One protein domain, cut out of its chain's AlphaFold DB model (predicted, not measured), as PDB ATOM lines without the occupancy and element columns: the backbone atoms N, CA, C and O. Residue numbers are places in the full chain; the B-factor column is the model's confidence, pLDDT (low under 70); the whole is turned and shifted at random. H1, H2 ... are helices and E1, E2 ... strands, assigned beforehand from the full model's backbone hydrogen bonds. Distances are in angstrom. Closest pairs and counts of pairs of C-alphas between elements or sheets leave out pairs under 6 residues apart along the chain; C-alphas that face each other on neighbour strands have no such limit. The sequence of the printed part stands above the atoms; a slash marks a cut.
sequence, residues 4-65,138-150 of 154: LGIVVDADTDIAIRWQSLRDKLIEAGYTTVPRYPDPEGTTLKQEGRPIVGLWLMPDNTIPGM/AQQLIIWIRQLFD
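What this domain is: This is residues 4 to 65 and 138 to 150 of the 154 residues of an uncharacterized protein of Chloroflexi bacterium (UniProt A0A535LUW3). What is the shape? A three-stranded sheet forms the middle of three layers, with H1 over one face and H2 over the other, both along the strands. What builds it? The 75 printed residues include E1, H1, E2, E3 and H2 in chain order; the class is mixed, and so is the sheet, E1 E3 E2. How large is it? It is compact, with radius of gyration of the C-alphas 11.8 A and spans of 33 by 27 by 15 A.

Where its parts are: Where are the strands? E3 is residues 51 to 57, 19.9 A; E1, residues 4 to 9, 16.8 A, begins at C-alpha 4 (39.923, -10.645, 90.838); E2 is residues 42 to 44, 6.7 A. Where are the helices? H1 is residues 14 to 27, 19.9 A; H2, residues 138 to 149, 16.5 A, ends at C-alpha 149 (35.167, -5.285, 86.506).

How they stand to each other: How do strands pair? E3 is parallel to E1, at 16 degrees, with N 6 and O 53 2.8 A apart, within hydrogen-bond range. E2 and E3 form an antiparallel hairpin, at 161 degrees, with N 44 and O 52 within range at 2.8 A. Where are the helices? H1 and H2 are on opposite faces, at heights over the sheet of 10.3 A and 9.8 A. Their closest C-alphas to E3 are Ile 14 to Leu 56, 7.5 A, and Leu 148 to Gly 53, 6.1 A. In both, every O i to N i+4 pair is within hydrogen-bond range.

The domain as a whole: Is anything missing? Residues 66 to 137 are cut out; C-alphas 65 and 138 are 14.1 A apart. What else stands out? The link H1 to E2 is long, 14 residues, and no printed residue is under 70 in pLDDT.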
ATOM      1  N   LEU A   4      40.380  -9.592  89.930       96.56
ATOM      2  CA  LEU A   4      39.923 -10.645  90.838       96.56
ATOM      3  C   LEU A   4      38.941 -10.046  91.847       96.56
ATOM      4  O   LEU A   4      39.290  -9.105  92.552       96.56
ATOM      5  N   GLY A   5      37.736 -10.604  91.928       96.94
ATOM      6  CA  GLY A   5      36.765 -10.283  92.973       96.94
ATOM      7  C   GLY A   5      36.730 -11.382  94.023       96.94
ATOM      8  O   GLY A   5      36.609 -12.557  93.681       96.94
ATOM      9  N   ILE A   6      36.840 -10.997  95.289       96.62
ATOM     10  CA  ILE A   6      36.741 -11.885  96.444       96.62
ATOM     11  C   ILE A   6      35.510 -11.458  97.235       96.62
ATOM     12  O   ILE A   6      35.453 -10.338  97.732       96.62
ATOM     13  N   VAL A   7      34.538 -12.355  97.351       95.94
ATOM     14  CA  VAL A   7      33.349 -12.174  98.187       95.94
ATOM     15  C   VAL A   7      33.404 -13.239  99.269       95.94
ATOM     16  O   VAL A   7      33.546 -14.419  98.943       95.94
ATOM     17  N   VAL A   8      33.344 -12.845 100.539       95.19
ATOM     18  CA  VAL A   8      33.411 -13.790 101.661       95.19
ATOM     19  C   VAL A   8      32.426 -13.429 102.758       95.19
ATOM     20  O   VAL A   8      32.133 -12.255 102.974       95.19
ATOM     21  N   ASP A   9      31.972 -14.438 103.492       93.81
ATOM     22  CA  ASP A   9      31.195 -14.229 104.709       93.81
ATOM     23  C   ASP A   9      32.051 -13.557 105.791       93.81
ATOM     24  O   ASP A   9      33.229 -13.897 105.961       93.81
ATOM     25  N   ALA A  10      31.477 -12.588 106.509       90.94
ATOM     26  CA  ALA A  10      32.093 -11.994 107.695       90.94
ATOM     27  C   ALA A  10      31.933 -12.887 108.940       90.94
ATOM     28  O   ALA A  10      32.632 -12.684 109.936       90.94
ATOM     29  N   ASP A  11      31.055 -13.893 108.866       89.56
ATOM     30  CA  ASP A  11      30.699 -14.798 109.957       89.56
ATOM     31  C   ASP A  11      30.320 -14.000 111.216       89.56
ATOM     32  O   ASP A  11      29.356 -13.242 111.198       89.56
ATOM     33  N   THR A  12      31.070 -14.148 112.310       86.25
ATOM     34  CA  THR A  12      30.757 -13.528 113.606       86.25
ATOM     35  C   THR A  12      31.536 -12.247 113.893       86.25
ATOM     36  O   THR A  12      31.154 -11.510 114.797       86.25
ATOM     37  N   ASP A  13      32.638 -11.985 113.182       90.62
ATOM     38  CA  ASP A  13      33.502 -10.825 113.435       90.62
ATOM     39  C   ASP A  13      34.150 -10.327 112.136       90.62
ATOM     40  O   ASP A  13      35.102 -10.910 111.598       90.62
ATOM     41  N   ILE A  14      33.635  -9.195 111.659       93.25
ATOM     42  CA  ILE A  14      34.094  -8.555 110.432       93.25
ATOM     43  C   ILE A  14      35.536  -8.044 110.537       93.25
ATOM     44  O   ILE A  14      36.274  -8.102 109.554       93.25
ATOM     45  N   ALA A  15      35.974  -7.585 111.712       93.94
ATOM     46  CA  ALA A  15      37.318  -7.056 111.903       93.94
ATOM     47  C   ALA A  15      38.357  -8.180 111.825       93.94
ATOM     48  O   ALA A  15      39.375  -8.029 111.147       93.94
ATOM     49  N   ILE A  16      38.076  -9.331 112.443       94.62
ATOM     50  CA  ILE A  16      38.929 -10.523 112.345       94.62
ATOM     51  C   ILE A  16      38.966 -11.040 110.902       94.62
ATOM     52  O   ILE A  16      40.047 -11.332 110.378       94.62
ATOM     53  N   ARG A  17      37.810 -11.123 110.226       95.62
ATOM     54  CA  ARG A  17      37.748 -11.558 108.821       95.62
ATOM     55  C   ARG A  17      38.529 -10.619 107.905       95.62
ATOM     56  O   ARG A  17      39.319 -11.088 107.085       95.62
ATOM     57  N   TRP A  18      38.353  -9.310 108.069       97.12
ATOM     58  CA  TRP A  18      39.085  -8.298 107.316       97.12
ATOM     59  C   TRP A  18      40.592  -8.399 107.547       97.12
ATOM     60  O   TRP A  18      41.365  -8.426 106.590       97.12
ATOM     61  N   GLN A  19      41.013  -8.517 108.806       96.88
ATOM     62  CA  GLN A  19      42.420  -8.650 109.166       96.88
ATOM     63  C   GLN A  19      43.049  -9.889 108.509       96.88
ATOM     64  O   GLN A  19      44.118  -9.786 107.913       96.88
ATOM     65  N   SER A  20      42.346 -11.028 108.499       96.25
ATOM     66  CA  SER A  20      42.812 -12.250 107.828       96.25
ATOM     67  C   SER A  20      43.008 -12.074 106.313       96.25
ATOM     68  O   SER A  20      44.008 -12.536 105.757       96.25
ATOM     69  N   LEU A  21      42.081 -11.390 105.633       96.56
ATOM     70  CA  LEU A  21      42.223 -11.063 104.209       96.56
ATOM     71  C   LEU A  21      43.392 -10.109 103.970       96.56
ATOM     72  O   LEU A  21      44.181 -10.312 103.047       96.56
ATOM     73  N   ARG A  22      43.517  -9.084 104.818       97.25
ATOM     74  CA  ARG A  22      44.588  -8.094 104.750       97.25
ATOM     75  C   ARG A  22      45.960  -8.753 104.862       97.25
ATOM     76  O   ARG A  22      46.823  -8.457 104.040       97.25
ATOM     77  N   ASP A  23      46.143  -9.669 105.806       97.38
ATOM     78  CA  ASP A  23      47.411 -10.379 105.992       97.38
ATOM     79  C   ASP A  23      47.787 -11.206 104.756       97.38
ATOM     80  O   ASP A  23      48.913 -11.102 104.270       97.38
ATOM     81  N   LYS A  24      46.825 -11.921 104.159       97.31
ATOM     82  CA  LYS A  24      47.033 -12.675 102.908       97.31
ATOM     83  C   LYS A  24      47.404 -11.778 101.724       97.31
ATOM     84  O   LYS A  24      48.213 -12.160 100.883       97.31
ATOM     85  N   LEU A  25      46.811 -10.588 101.627       97.19
ATOM     86  CA  LEU A  25      47.106  -9.638 100.548       97.19
ATOM     87  C   LEU A  25      48.495  -9.017 100.711       97.19
ATOM     88  O   LEU A  25      49.218  -8.865  99.726       97.19
ATOM     89  N   ILE A  26      48.882  -8.703 101.947       97.00
ATOM     90  CA  ILE A  26      50.229  -8.222 102.269       97.00
ATOM     91  C   ILE A  26      51.265  -9.305 101.962       97.00
ATOM     92  O   ILE A  26      52.265  -9.013 101.312       97.00
ATOM     93  N   GLU A  27      51.004 -10.557 102.346       97.44
ATOM     94  CA  GLU A  27      51.849 -11.712 102.016       97.44
ATOM     95  C   GLU A  27      51.983 -11.905 100.496       97.44
ATOM     96  O   GLU A  27      53.077 -12.145  99.986       97.44
ATOM     97  N   ALA A  28      50.899 -11.697  99.742       95.75
ATOM     98  CA  ALA A  28      50.921 -11.699  98.280       95.75
ATOM     99  C   ALA A  28      51.668 -10.491  97.671       95.75
ATOM    100  O   ALA A  28      51.901 -10.456  96.458       95.75
ATOM    101  N   GLY A  29      52.065  -9.507  98.485       96.38
ATOM    102  CA  GLY A  29      52.885  -8.351  98.120       96.38
ATOM    103  C   GLY A  29      52.107  -7.094  97.715       96.38
ATOM    104  O   GLY A  29      52.666  -6.229  97.028       96.38
ATOM    105  N   TYR A  30      50.837  -6.981  98.116       97.25
ATOM    106  CA  TYR A  30      50.100  -5.716  98.068       97.25
ATOM    107  C   TYR A  30      50.554  -4.811  99.217       97.25
ATOM    108  O   TYR A  30      50.497  -5.198 100.382       97.25
ATOM    109  N   THR A  31      50.991  -3.592  98.907       94.94
ATOM    110  CA  THR A  31      51.588  -2.681  99.902       94.94
ATOM    111  C   THR A  31      50.613  -1.630 100.427       94.94
ATOM    112  O   THR A  31      50.852  -1.032 101.470       94.94
ATOM    113  N   THR A  32      49.506  -1.400  99.719       92.44
ATOM    114  CA  THR A  32      48.523  -0.340  99.996       92.44
ATOM    115  C   THR A  32      47.165  -0.903 100.430       92.44
ATOM    116  O   THR A  32      46.116  -0.445  99.984       92.44
ATOM    117  N   VAL A  33      47.163  -1.914 101.308       96.44
ATOM    118  CA  VAL A  33      45.921  -2.492 101.854       96.44
ATOM    119  C   VAL A  33      45.404  -1.634 103.024       96.44
ATOM    120  O   VAL A  33      46.146  -1.451 103.999       96.44
ATOM    121  N   PRO A  34      44.161  -1.108 102.974       96.44
ATOM    122  CA  PRO A  34      43.645  -0.215 104.004       96.44
ATOM    123  C   PRO A  34      43.473  -0.930 105.348       96.44
ATOM    124  O   PRO A  34      43.361  -2.153 105.433       96.44
ATOM    125  N   ARG A  35      43.474  -0.151 106.436       94.75
ATOM    126  CA  ARG A  35      43.316  -0.687 107.798       94.75
ATOM    127  C   ARG A  35      41.912  -1.245 108.047       94.75
ATOM    128  O   ARG A  35      41.783  -2.206 108.794       94.75
ATOM    129  N   TYR A  36      40.902  -0.668 107.409       95.12
ATOM    130  CA  TYR A  36      39.496  -1.056 107.514       95.12
ATOM    131  C   TYR A  36      38.928  -1.288 106.109       95.12
ATOM    132  O   TYR A  36      39.448  -0.678 105.167       95.12
ATOM    133  N   PRO A  37      37.906  -2.149 105.956       95.94
ATOM    134  CA  PRO A  37      37.233  -2.307 104.677       95.94
ATOM    135  C   PRO A  37      36.490  -1.016 104.317       95.94
ATOM    136  O   PRO A  37      35.974  -0.315 105.188       95.94
ATOM    137  N   ASP A  38      36.441  -0.714 103.026       96.62
ATOM    138  CA  ASP A  38      35.545   0.299 102.478       96.62
ATOM    139  C   ASP A  38      34.088  -0.201 102.564       96.62
ATOM    140  O   ASP A  38      33.813  -1.295 102.051       96.62
ATOM    141  N   PRO A  39      33.158   0.553 103.183       95.44
ATOM    142  CA  PRO A  39      31.737   0.217 103.196       95.44
ATOM    143  C   PRO A  39      31.156   0.002 101.793       95.44
ATOM    144  O   PRO A  39      30.324  -0.878 101.601       95.44
ATOM    145  N   GLU A  40      31.620   0.742 100.786       95.75
ATOM    146  CA  GLU A  40      31.160   0.609  99.396       95.75
ATOM    147  C   GLU A  40      31.835  -0.557  98.646       95.75
ATOM    148  O   GLU A  40      31.538  -0.809  97.481       95.75
ATOM    149  N   GLY A  41      32.699  -1.312  99.327       96.38
ATOM    150  CA  GLY A  41      33.464  -2.425  98.784       96.38
ATOM    151  C   GLY A  41      34.890  -2.007  98.429       96.38
ATOM    152  O   GLY A  41      35.145  -1.038  97.716       96.38
ATOM    153  N   THR A  42      35.873  -2.763  98.918       97.62
ATOM    154  CA  THR A  42      37.279  -2.350  98.807       97.62
ATOM    155  C   THR A  42      37.848  -2.735  97.449       97.62
ATOM    156  O   THR A  42      37.712  -3.882  97.033       97.62
ATOM    157  N   THR A  43      38.544  -1.817  96.773       97.50
ATOM    158  CA  THR A  43      39.271  -2.106  95.526       97.50
ATOM    159  C   THR A  43      40.736  -1.694  95.638       97.50
ATOM    160  O   THR A  43      41.057  -0.523  95.823       97.50
ATOM    161  N   LEU A  44      41.639  -2.658  95.474       97.06
ATOM    162  CA  LEU A  44      43.084  -2.474  95.517       97.06
ATOM    163  C   LEU A  44      43.656  -2.377  94.105       97.06
ATOM    164  O   LEU A  44      43.475  -3.272  93.274       97.06
ATOM    165  N   LYS A  45      44.393  -1.295  93.853       95.81
ATOM    166  CA  LYS A  45      45.111  -1.045  92.601       95.81
ATOM    167  C   LYS A  45      46.589  -0.840  92.917       95.81
ATOM    168  O   LYS A  45      46.936   0.026  93.715       95.81
ATOM    169  N   GLN A  46      47.446  -1.637  92.286       95.56
ATOM    170  CA  GLN A  46      48.898  -1.536  92.400       95.56
ATOM    171  C   GLN A  46      49.528  -1.849  91.043       95.56
ATOM    172  O   GLN A  46      49.100  -2.775  90.352       95.56
ATOM    173  N   GLU A  47      50.530  -1.064  90.652       93.75
ATOM    174  CA  GLU A  47      51.225  -1.235  89.377       93.75
ATOM    175  C   GLU A  47      51.875  -2.625  89.279       93.75
ATOM    176  O   GLU A  47      52.404  -3.157  90.257       93.75
ATOM    177  N   GLY A  48      51.786  -3.242  88.098       93.38
ATOM    178  CA  GLY A  48      52.329  -4.580  87.849       93.38
ATOM    179  C   GLY A  48      51.557  -5.732  88.507       93.38
ATOM    180  O   GLY A  48      52.017  -6.871  88.447       93.38
ATOM    181  N   ARG A  49      50.391  -5.477  89.119       94.44
ATOM    182  CA  ARG A  49      49.565  -6.497  89.787       94.44
ATOM    183  C   ARG A  49      48.118  -6.511  89.282       94.44
ATOM    184  O   ARG A  49      47.631  -5.499  88.777       94.44
ATOM    185  N   PRO A  50      47.395  -7.638  89.429       95.75
ATOM    186  CA  PRO A  50      45.953  -7.668  89.211       95.75
ATOM    187  C   PRO A  50      45.218  -6.695  90.141       95.75
ATOM    188  O   PRO A  50      45.609  -6.521  91.299       95.75
ATOM    189  N   ILE A  51      44.126  -6.106  89.651       97.25
ATOM    190  CA  ILE A  51      43.198  -5.345  90.496       97.25
ATOM    191  C   ILE A  51      42.433  -6.350  91.357       97.25
ATOM    192  O   ILE A  51      41.870  -7.306  90.818       97.25
ATOM    193  N   VAL A  52      42.409  -6.142  92.672       97.81
ATOM    194  CA  VAL A  52      41.702  -7.023  93.613       97.81
ATOM    195  C   VAL A  52      40.574  -6.253  94.270       97.81
ATOM    196  O   VAL A  52      40.817  -5.232  94.904       97.81
ATOM    197  N   GLY A  53      39.353  -6.750  94.133       97.75
ATOM    198  CA  GLY A  53      38.207  -6.275  94.892       97.75
ATOM    199  C   GLY A  53      37.874  -7.230  96.029       97.75
ATOM    200  O   GLY A  53      37.960  -8.447  95.860       97.75
ATOM    201  N   LEU A  54      37.447  -6.680  97.161       97.94
ATOM    202  CA  LEU A  54      37.003  -7.417  98.339       97.94
ATOM    203  C   LEU A  54      35.605  -6.948  98.749       97.94
ATOM    204  O   LEU A  54      35.379  -5.744  98.888       97.94
ATOM    205  N   TRP A  55      34.718  -7.909  98.991       97.94
ATOM    206  CA  TRP A  55      33.400  -7.705  99.581       97.94
ATOM    207  C   TRP A  55      33.208  -8.647 100.770       97.94
ATOM    208  O   TRP A  55      33.405  -9.860 100.651       97.94
ATOM    209  N   LEU A  56      32.820  -8.091 101.912       96.81
ATOM    210  CA  LEU A  56      32.460  -8.836 103.113       96.81
ATOM    211  C   LEU A  56      30.937  -8.872 103.211       96.81
ATOM    212  O   LEU A  56      30.294  -7.826 103.253       96.81
ATOM    213  N   MET A  57      30.350 -10.065 103.240       95.56
ATOM    214  CA  MET A  57      28.916 -10.181 103.472       95.56
ATOM    215  C   MET A  57      28.548  -9.720 104.889       95.56
ATOM    216  O   MET A  57      29.346  -9.898 105.808       95.56
ATOM    217  N   PRO A  58      27.333  -9.185 105.072       94.19
ATOM    218  CA  PRO A  58      26.358  -8.916 104.017       94.19
ATOM    219  C   PRO A  58      26.622  -7.602 103.256       94.19
ATOM    220  O   PRO A  58      26.249  -7.505 102.089       94.19
ATOM    221  N   ASP A  59      27.281  -6.612 103.869       94.38
ATOM    222  CA  ASP A  59      27.320  -5.228 103.362       94.38
ATOM    223  C   ASP A  59      28.640  -4.459 103.601       94.38
ATOM    224  O   ASP A  59      28.672  -3.236 103.486       94.38
ATOM    225  N   ASN A  60      29.728  -5.155 103.936       95.75
ATOM    226  CA  ASN A  60      31.030  -4.613 104.355       95.75
ATOM    227  C   ASN A  60      31.097  -3.927 105.725       95.75
ATOM    228  O   ASN A  60      32.183  -3.488 106.113       95.75
ATOM    229  N   THR A  61      29.997  -3.846 106.474       93.06
ATOM    230  CA  THR A  61      29.949  -3.091 107.734       93.06
ATOM    231  C   THR A  61      29.566  -3.933 108.945       93.06
ATOM    232  O   THR A  61      30.077  -3.680 110.039       93.06
ATOM    233  N   ILE A  62      28.728  -4.954 108.765       91.75
ATOM    234  CA  ILE A  62      28.270  -5.831 109.850       91.75
ATOM    235  C   ILE A  62      28.769  -7.274 109.678       91.75
ATOM    236  O   ILE A  62      29.085  -7.691 108.564       91.75
ATOM    237  N   PRO A  63      28.866  -8.060 110.768       92.25
ATOM    238  CA  PRO A  63      29.039  -9.504 110.658       92.25
ATOM    239  C   PRO A  63      27.827 -10.146 109.973       92.25
ATOM    240  O   PRO A  63      26.710  -9.630 110.043       92.25
ATOM    241  N   GLY A  64      28.049 -11.295 109.347       91.62
ATOM    242  CA  GLY A  64      27.000 -12.078 108.712       91.62
ATOM    243  C   GLY A  64      27.499 -12.893 107.528       91.62
ATOM    244  O   GLY A  64      28.689 -12.930 107.197       91.62
ATOM    245  N   MET A  65      26.551 -13.573 106.908       92.94
ATOM    246  CA  MET A  65      26.751 -14.483 105.792       92.94
ATOM    247  C   MET A  65      25.858 -14.082 104.616       92.94
ATOM    248  O   MET A  65      25.069 -13.134 104.679       92.94
ATOM    249  N   ALA A 138      21.516  -4.795  97.497       89.06
ATOM    250  CA  ALA A 138      21.810  -5.435  96.213       89.06
ATOM    251  C   ALA A 138      22.419  -4.446  95.214       89.06
ATOM    252  O   ALA A 138      23.355  -4.797  94.498       89.06
ATOM    253  N   GLN A 139      21.919  -3.209  95.177       91.06
ATOM    254  CA  GLN A 139      22.460  -2.177  94.296       91.06
ATOM    255  C   GLN A 139      23.902  -1.819  94.658       91.06
ATOM    256  O   GLN A 139      24.726  -1.706  93.757       91.06
ATOM    257  N   GLN A 140      24.236  -1.726  95.944       92.94
ATOM    258  CA  GLN A 140      25.600  -1.454  96.404       92.94
ATOM    259  C   GLN A 140      26.585  -2.541  95.945       92.94
ATOM    260  O   GLN A 140      27.609  -2.227  95.339       92.94
ATOM    261  N   LEU A 141      26.230  -3.822  96.125       93.38
ATOM    262  CA  LEU A 141      27.037  -4.944  95.635       93.38
ATOM    263  C   LEU A 141      27.194  -4.903  94.104       93.38
ATOM    264  O   LEU A 141      28.292  -5.094  93.584       93.38
ATOM    265  N   ILE A 142      26.114  -4.627  93.364       92.44
ATOM    266  CA  ILE A 142      26.142  -4.532  91.895       92.44
ATOM    267  C   ILE A 142      27.026  -3.369  91.427       92.44
ATOM    268  O   ILE A 142      27.800  -3.542  90.485       92.44
ATOM    269  N   ILE A 143      26.926  -2.201  92.065       94.38
ATOM    270  CA  ILE A 143      27.750  -1.024  91.761       94.38
ATOM    271  C   ILE A 143      29.226  -1.370  91.945       94.38
ATOM    272  O   ILE A 143      30.015  -1.152  91.025       94.38
ATOM    273  N   TRP A 144      29.582  -1.981  93.073       96.50
ATOM    274  CA  TRP A 144      30.949  -2.417  93.335       96.50
ATOM    275  C   TRP A 144      31.447  -3.437  92.299       96.50
ATOM    276  O   TRP A 144      32.535  -3.261  91.753       96.50
ATOM    277  N   ILE A 145      30.649  -4.456  91.940       95.50
ATOM    278  CA  ILE A 145      31.008  -5.430  90.888       95.50
ATOM    279  C   ILE A 145      31.265  -4.710  89.559       95.50
ATOM    280  O   ILE A 145      32.274  -4.966  88.898       95.50
ATOM    281  N   ARG A 146      30.372  -3.797  89.161       94.56
ATOM    282  CA  ARG A 146      30.505  -3.038  87.910       94.56
ATOM    283  C   ARG A 146      31.773  -2.194  87.900       94.56
ATOM    284  O   ARG A 146      32.508  -2.238  86.921       94.56
ATOM    285  N   GLN A 147      32.079  -1.499  88.993       94.50
ATOM    286  CA  GLN A 147      33.310  -0.717  89.131       94.50
ATOM    287  C   GLN A 147      34.565  -1.605  89.119       94.50
ATOM    288  O   GLN A 147      35.542  -1.305  88.424       94.50
ATOM    289  N   LEU A 148      34.540  -2.722  89.855       96.19
ATOM    290  CA  LEU A 148      35.659  -3.653  89.952       96.19
ATOM    291  C   LEU A 148      35.988  -4.286  88.609       96.19
ATOM    292  O   LEU A 148      37.167  -4.482  88.332       96.19
ATOM    293  N   PHE A 149      34.987  -4.612  87.794       95.38
ATOM    294  CA  PHE A 149      35.167  -5.285  86.506       95.38
ATOM    295  C   PHE A 149      35.068  -4.363  85.294       95.38
ATOM    296  O   PHE A 149      35.335  -4.830  84.191       95.38
ATOM    297  N   ASP A 150      34.792  -3.072  85.506       91.56
ATOM    298  CA  ASP A 150      34.612  -2.079  84.438       91.56
ATOM    299  C   ASP A 150      33.527  -2.513  83.448       91.56
ATOM    300  O   ASP A 150      33.701  -2.534  82.233       91.56
TER     301      ASP A 150